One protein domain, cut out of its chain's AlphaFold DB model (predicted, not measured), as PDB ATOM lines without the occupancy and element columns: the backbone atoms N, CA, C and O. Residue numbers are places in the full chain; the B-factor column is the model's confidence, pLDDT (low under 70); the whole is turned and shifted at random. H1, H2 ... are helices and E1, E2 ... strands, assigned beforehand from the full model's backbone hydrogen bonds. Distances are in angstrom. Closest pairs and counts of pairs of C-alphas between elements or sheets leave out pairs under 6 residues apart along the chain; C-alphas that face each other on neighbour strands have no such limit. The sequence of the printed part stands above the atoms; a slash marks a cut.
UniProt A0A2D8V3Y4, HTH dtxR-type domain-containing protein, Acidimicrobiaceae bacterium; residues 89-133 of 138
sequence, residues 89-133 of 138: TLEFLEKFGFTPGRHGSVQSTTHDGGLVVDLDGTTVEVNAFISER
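Overview. This is residues 89 to 133 of the 138 residues of the protein "HTH dtxR-type domain-containing protein" of Acidimicrobiaceae bacterium (UniProt A0A2D8V3Y4). The model is a small three-stranded antiparallel sheet, E1 to E2 to E3, that folds back on itself in two hairpins, with a helix before it and a shorter helix after it. H1 and H2 only graze the sheet and are apart from each other, and the link of residues 97 to 103 leads from H1 over to E1. The printed part has 45 residues with two named helices and three named strands, in the order H1, E1, E2, E3, H2; the class is mixed, helices and strands. The whole is compact, with a radius of gyration of the C-alphas of 9.9 A, and rounded, spanning 26 by 21 by 14 A.

Along the chain. Begin with the sheet: find C-alpha 104 at (81.980, 154.576, 129.192), where E1, residues 104 to 109, starts and runs 14.5 A to C-alpha 109. From there look to E2, residues 115 to 119, 12.1 A long, and E3, residues 122 to 126, 12.3 A long. Before the sheet find C-alpha 89 at (70.222, 167.282, 121.425), the start of H1, residues 89 to 96, which measures 10.5 A. After E3 comes H2, residues 128 to 131, 5.0 A long, ending at C-alpha 131 at (78.877, 158.810, 117.305).

Arrangement. Look first at E2, the inner strand; E1 and E3 are the edge strands. The three form a meander, each strand the antiparallel neighbour of the one before. E1 and E2, a hairpin, stand at 156 degrees between their directions; N 107 and O 116 are 2.8 A apart and N 118 and O 105 2.8 A, within hydrogen-bond range. E2 and E3, also a hairpin, stand at 151 degrees; there find N 115 and O 126 at 2.7 A and N 124 and O 117 at 2.8 A, within hydrogen-bond range. The sheet's C-alphas lie up to 3.9 A off their best plane. H1 is on the sheet but only grazes it, with residues 93 to 96; its closest C-alpha pair with E3 is Phe 96 and Val 124, 7.2 A. H2 is on the sheet and only grazes it too, with residues 128 to 131; its closest C-alphas with E2 are those of Leu 115 and Ser 131, 6.2 A. In H1 every O i to N i+4 pair is within hydrogen-bond range, and H2 is too short for such a pair.

Size, cuts and confidence. The two C-alphas farthest apart are those of Gly 101, in the link from H1 to E1, and His 111, in the link from E1 to E2, at 27.8 A. The printed part runs from 89 to 133 with no cut. The link from H1 to E1 is short, and those from E1 to E2, E2 to E3 and E3 to H2 are tight. The mean pLDDT of the printed part is 76.3; look for values under 70 at residues 89 to 94, 96 to 98 and 130.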
ATOM      1  N   THR A  89      69.012 168.141 121.485       61.94
ATOM      2  CA  THR A  89      70.222 167.282 121.425       61.94
ATOM      3  C   THR A  89      71.211 167.554 122.570       61.94
ATOM      4  O   THR A  89      71.757 166.622 123.158       61.94
ATOM      5  N   LEU A  90      71.430 168.822 122.938       62.56
ATOM      6  CA  LEU A  90      72.286 169.157 124.084       62.56
ATOM      7  C   LEU A  90      71.655 168.682 125.405       62.56
ATOM      8  O   LEU A  90      72.347 168.090 126.230       62.56
ATOM      9  N   GLU A  91      70.332 168.836 125.546       65.19
ATOM     10  CA  GLU A  91      69.575 168.316 126.691       65.19
ATOM     11  C   GLU A  91      69.667 166.784 126.777       65.19
ATOM     12  O   GLU A  91      69.840 166.239 127.864       65.19
ATOM     13  N   PHE A  92      69.623 166.079 125.642       66.88
ATOM     14  CA  PHE A  92      69.846 164.636 125.567       66.88
ATOM     15  C   PHE A  92      71.244 164.272 126.085       66.88
ATOM     16  O   PHE A  92      71.364 163.436 126.980       66.88
ATOM     17  N   LEU A  93      72.302 164.921 125.594       68.12
ATOM     18  CA  LEU A  93      73.668 164.627 126.040       68.12
ATOM     19  C   LEU A  93      73.848 164.890 127.542       68.12
ATOM     20  O   LEU A  93      74.414 164.052 128.241       68.12
ATOM     21  N   GLU A  94      73.311 165.994 128.065       67.56
ATOM     22  CA  GLU A  94      73.352 166.294 129.500       67.56
ATOM     23  C   GLU A  94      72.545 165.283 130.327       67.56
ATOM     24  O   GLU A  94      73.042 164.759 131.328       67.56
ATOM     25  N   LYS A  95      71.329 164.942 129.886       70.12
ATOM     26  CA  LYS A  95      70.439 163.983 130.556       70.12
ATOM     27  C   LYS A  95      71.035 162.581 130.622       70.12
ATOM     28  O   LYS A  95      70.879 161.899 131.634       70.12
ATOM     29  N   PHE A  96      71.704 162.151 129.558       66.00
ATOM     30  CA  PHE A  96      72.306 160.822 129.457       66.00
ATOM     31  C   PHE A  96      73.772 160.785 129.898       66.00
ATOM     32  O   PHE A  96      74.381 159.720 129.924       66.00
ATOM     33  N   GLY A  97      74.324 161.923 130.327       64.44
ATOM     34  CA  GLY A  97      75.643 161.984 130.938       64.44
ATOM     35  C   GLY A  97      76.803 162.007 129.949       64.44
ATOM     36  O   GLY A  97      77.933 161.777 130.362       64.44
ATOM     37  N   PHE A  98      76.574 162.317 128.678       69.44
ATOM     38  CA  PHE A  98      77.635 162.552 127.700       69.44
ATOM     39  C   PHE A  98      78.288 163.923 127.918       69.44
ATOM     40  O   PHE A  98      78.214 164.823 127.084       69.44
ATOM     41  N   THR A  99      78.934 164.084 129.071       72.19
ATOM     42  CA  THR A  99      79.738 165.254 129.421       72.19
ATOM     43  C   THR A  99      81.230 164.911 129.373       72.19
ATOM     44  O   THR A  99      81.618 163.763 129.626       72.19
ATOM     45  N   PRO A 100      82.109 165.882 129.058       72.25
ATOM     46  CA  PRO A 100      83.549 165.648 129.064       72.25
ATOM     47  C   PRO A 100      84.046 165.121 130.418       72.25
ATOM     48  O   PRO A 100      83.728 165.681 131.467       72.25
ATOM     49  N   GLY A 101      84.859 164.062 130.389       72.44
ATOM     50  CA  GLY A 101      85.445 163.438 131.583       72.44
ATOM     51  C   GLY A 101      84.664 162.247 132.148       72.44
ATOM     52  O   GLY A 101      85.123 161.635 133.116       72.44
ATOM     53  N   ARG A 102      83.518 161.887 131.557       74.50
ATOM     54  CA  ARG A 102      82.791 160.670 131.925       74.50
ATOM     55  C   ARG A 102      83.353 159.443 131.206       74.50
ATOM     56  O   ARG A 102      83.735 159.523 130.041       74.50
ATOM     57  N   HIS A 103      83.403 158.315 131.910       76.00
ATOM     58  CA  HIS A 103      83.895 157.051 131.369       76.00
ATOM     59  C   HIS A 103      82.727 156.205 130.862       76.00
ATOM     60  O   HIS A 103      81.656 156.179 131.465       76.00
ATOM     61  N   GLY A 104      82.952 155.491 129.766       80.50
ATOM     62  CA  GLY A 104      81.980 154.576 129.192       80.50
ATOM     63  C   GLY A 104      82.641 153.513 128.339       80.50
ATOM     64  O   GLY A 104      83.834 153.588 128.044       80.50
ATOM     65  N   SER A 105      81.858 152.524 127.930       80.56
ATOM     66  CA  SER A 105      82.309 151.486 127.007       80.56
ATOM     67  C   SER A 105      81.326 151.321 125.860       80.56
ATOM     68  O   SER A 105      80.113 151.338 126.051       80.56
ATOM     69  N   VAL A 106      81.846 151.173 124.645       84.88
ATOM     70  CA  VAL A 106      81.017 150.868 123.477       84.88
ATOM     71  C   VAL A 106      80.628 149.392 123.548       84.88
ATOM     72  O   VAL A 106      81.502 148.529 123.604       84.88
ATOM     73  N   GLN A 107      79.328 149.103 123.554       85.62
ATOM     74  CA  GLN A 107      78.796 147.739 123.604       85.62
ATOM     75  C   GLN A 107      78.568 147.155 122.206       85.62
ATOM     76  O   GLN A 107      78.947 146.014 121.944       85.62
ATOM     77  N   SER A 108      77.940 147.911 121.302       85.88
ATOM     78  CA  SER A 108      77.629 147.452 119.942       85.88
ATOM     79  C   SER A 108      77.420 148.617 118.973       85.88
ATOM     80  O   SER A 108      77.290 149.769 119.378       85.88
ATOM     81  N   THR A 109      77.393 148.312 117.679       85.12
ATOM     82  CA  THR A 109      77.015 149.239 116.602       85.12
ATOM     83  C   THR A 109      75.591 148.934 116.141       85.12
ATOM     84  O   THR A 109      75.242 147.761 115.970       85.12
ATOM     85  N   THR A 110      74.777 149.958 115.902       83.06
ATOM     86  CA  THR A 110      73.432 149.810 115.334       83.06
ATOM     87  C   THR A 110      73.499 149.662 113.811       83.06
ATOM     88  O   THR A 110      74.528 149.929 113.188       83.06
ATOM     89  N   HIS A 111      72.411 149.200 113.188       78.00
ATOM     90  CA  HIS A 111      72.370 148.973 111.738       78.00
ATOM     91  C   HIS A 111      72.498 150.279 110.935       78.00
ATOM     92  O   HIS A 111      73.101 150.282 109.866       78.00
ATOM     93  N   ASP A 112      72.006 151.387 111.491       77.00
ATOM     94  CA  ASP A 112      72.043 152.721 110.882       77.00
ATOM     95  C   ASP A 112      73.350 153.483 111.170       77.00
ATOM     96  O   ASP A 112      73.430 154.691 110.956       77.00
ATOM     97  N   GLY A 113      74.382 152.794 111.673       76.81
ATOM     98  CA  GLY A 113      75.710 153.366 111.922       76.81
ATOM     99  C   GLY A 113      75.872 154.073 113.268       76.81
ATOM    100  O   GLY A 113      76.892 154.715 113.490       76.81
ATOM    101  N   GLY A 114      74.890 153.969 114.167       83.62
ATOM    102  CA  GLY A 114      74.998 154.446 115.543       83.62
ATOM    103  C   GLY A 114      75.774 153.496 116.457       83.62
ATOM    104  O   GLY A 114      76.167 152.394 116.072       83.62
ATOM    105  N   LEU A 115      75.978 153.915 117.702       85.19
ATOM    106  CA  LEU A 115      76.644 153.166 118.760       85.19
ATOM    107  C   LEU A 115      75.722 152.984 119.959       85.19
ATOM    108  O   LEU A 115      75.043 153.906 120.387       85.19
ATOM    109  N   VAL A 116      75.774 151.808 120.565       85.94
ATOM    110  CA  VAL A 116      75.215 151.561 121.890       85.94
ATOM    111  C   VAL A 116      76.357 151.665 122.889       85.94
ATOM    112  O   VAL A 116      77.309 150.884 122.831       85.94
ATOM    113  N   VAL A 117      76.284 152.638 123.791       84.88
ATOM    114  CA  VAL A 117      77.325 152.929 124.783       84.88
ATOM    115  C   VAL A 117      76.785 152.633 126.177       84.88
ATOM    116  O   VAL A 117      75.675 153.028 126.517       84.88
ATOM    117  N   ASP A 118      77.571 151.939 126.993       81.44
ATOM    118  CA  ASP A 118      77.376 151.893 128.438       81.44
ATOM    119  C   ASP A 118      78.074 153.086 129.094       81.44
ATOM    120  O   ASP A 118      79.295 153.221 128.991       81.44
ATOM    121  N   LEU A 119      77.312 153.936 129.775       80.12
ATOM    122  CA  LEU A 119      77.818 155.013 130.621       80.12
ATOM    123  C   LEU A 119      77.453 154.712 132.073       80.12
ATOM    124  O   LEU A 119      76.292 154.843 132.461       80.12
ATOM    125  N   ASP A 120      78.439 154.305 132.876       74.06
ATOM    126  CA  ASP A 120      78.256 153.942 134.291       74.06
ATOM    127  C   ASP A 120      77.065 152.978 134.530       74.06
ATOM    128  O   ASP A 120      76.292 153.151 135.476       74.06
ATOM    129  N   GLY A 121      76.874 151.979 133.658       76.19
ATOM    130  CA  GLY A 121      75.773 151.009 133.734       76.19
ATOM    131  C   GLY A 121      74.450 151.464 133.106       76.19
ATOM    132  O   GLY A 121      73.457 150.734 133.171       76.19
ATOM    133  N   THR A 122      74.403 152.660 132.513       78.06
ATOM    134  CA  THR A 122      73.268 153.124 131.707       78.06
ATOM    135  C   THR A 122      73.570 152.890 130.237       78.06
ATOM    136  O   THR A 122      74.483 153.492 129.677       78.06
ATOM    137  N   THR A 123      72.775 152.037 129.597       82.31
ATOM    138  CA  THR A 123      72.874 151.813 128.155       82.31
ATOM    139  C   THR A 123      72.167 152.935 127.405       82.31
ATOM    140  O   THR A 123      70.971 153.155 127.597       82.31
ATOM    141  N   VAL A 124      72.907 153.629 126.543       82.88
ATOM    142  CA  VAL A 124      72.405 154.726 125.719       82.88
ATOM    143  C   VAL A 124      72.708 154.440 124.258       82.88
ATOM    144  O   VAL A 124      73.843 154.134 123.893       82.88
ATOM    145  N   GLU A 125      71.681 154.543 123.422       84.62
ATOM    146  CA  GLU A 125      71.837 154.485 121.975       84.62
ATOM    147  C   GLU A 125      72.161 155.879 121.437       84.62
ATOM    148  O   GLU A 125      71.473 156.861 121.713       84.62
ATOM    149  N   VAL A 126      73.245 155.947 120.684       80.81
ATOM    150  CA  VAL A 126      73.806 157.141 120.076       80.81
ATOM    151  C   VAL A 126      73.712 156.945 118.575       80.81
ATOM    152  O   VAL A 126      74.227 155.968 118.046       80.81
ATOM    153  N   ASN A 127      73.051 157.845 117.858       81.06
ATOM    154  CA  ASN A 127      72.953 157.720 116.405       81.06
ATOM    155  C   ASN A 127      74.316 157.946 115.712       81.06
ATOM    156  O   ASN A 127      75.273 158.431 116.327       81.06
ATOM    157  N   ALA A 128      74.396 157.611 114.419       77.75
ATOM    158  CA  ALA A 128      75.624 157.736 113.631       77.75
ATOM    159  C   ALA A 128      76.213 159.153 113.700       77.75
ATOM    160  O   ALA A 128      77.390 159.329 114.008       77.75
ATOM    161  N   PHE A 129      75.357 160.164 113.545       73.25
ATOM    162  CA  PHE A 129      75.744 161.570 113.540       73.25
ATOM    163  C   PHE A 129      76.478 162.013 114.817       73.25
ATOM    164  O   PHE A 129      77.491 162.718 114.734       73.25
ATOM    165  N   ILE A 130      75.978 161.602 115.986       69.94
ATOM    166  CA  ILE A 130      76.593 161.904 117.282       69.94
ATOM    167  C   ILE A 130      77.828 161.024 117.499       69.94
ATOM    168  O   ILE A 130      78.859 161.517 117.955       69.94
ATOM    169  N   SER A 131      77.765 159.747 117.122       73.62
ATOM    170  CA  SER A 131      78.877 158.810 117.305       73.62
ATOM    171  C   SER A 131      80.153 159.227 116.563       73.62
ATOM    172  O   SER A 131      81.245 159.073 117.102       73.62
ATOM    173  N   GLU A 132      80.026 159.846 115.385       75.44
ATOM    174  CA  GLU A 132      81.155 160.363 114.598       75.44
ATOM    175  C   GLU A 132      81.812 161.612 115.210       75.44
ATOM    176  O   GLU A 132      82.915 161.993 114.822       75.44
ATOM    177  N   ARG A 133      81.129 162.283 116.147       73.12
ATOM    178  CA  ARG A 133      81.541 163.578 116.717       73.12
ATOM    179  C   ARG A 133      81.956 163.494 118.180       73.12
ATOM    180  O   ARG A 133      82.559 164.436 118.693       73.12
TER     181      ARG A 133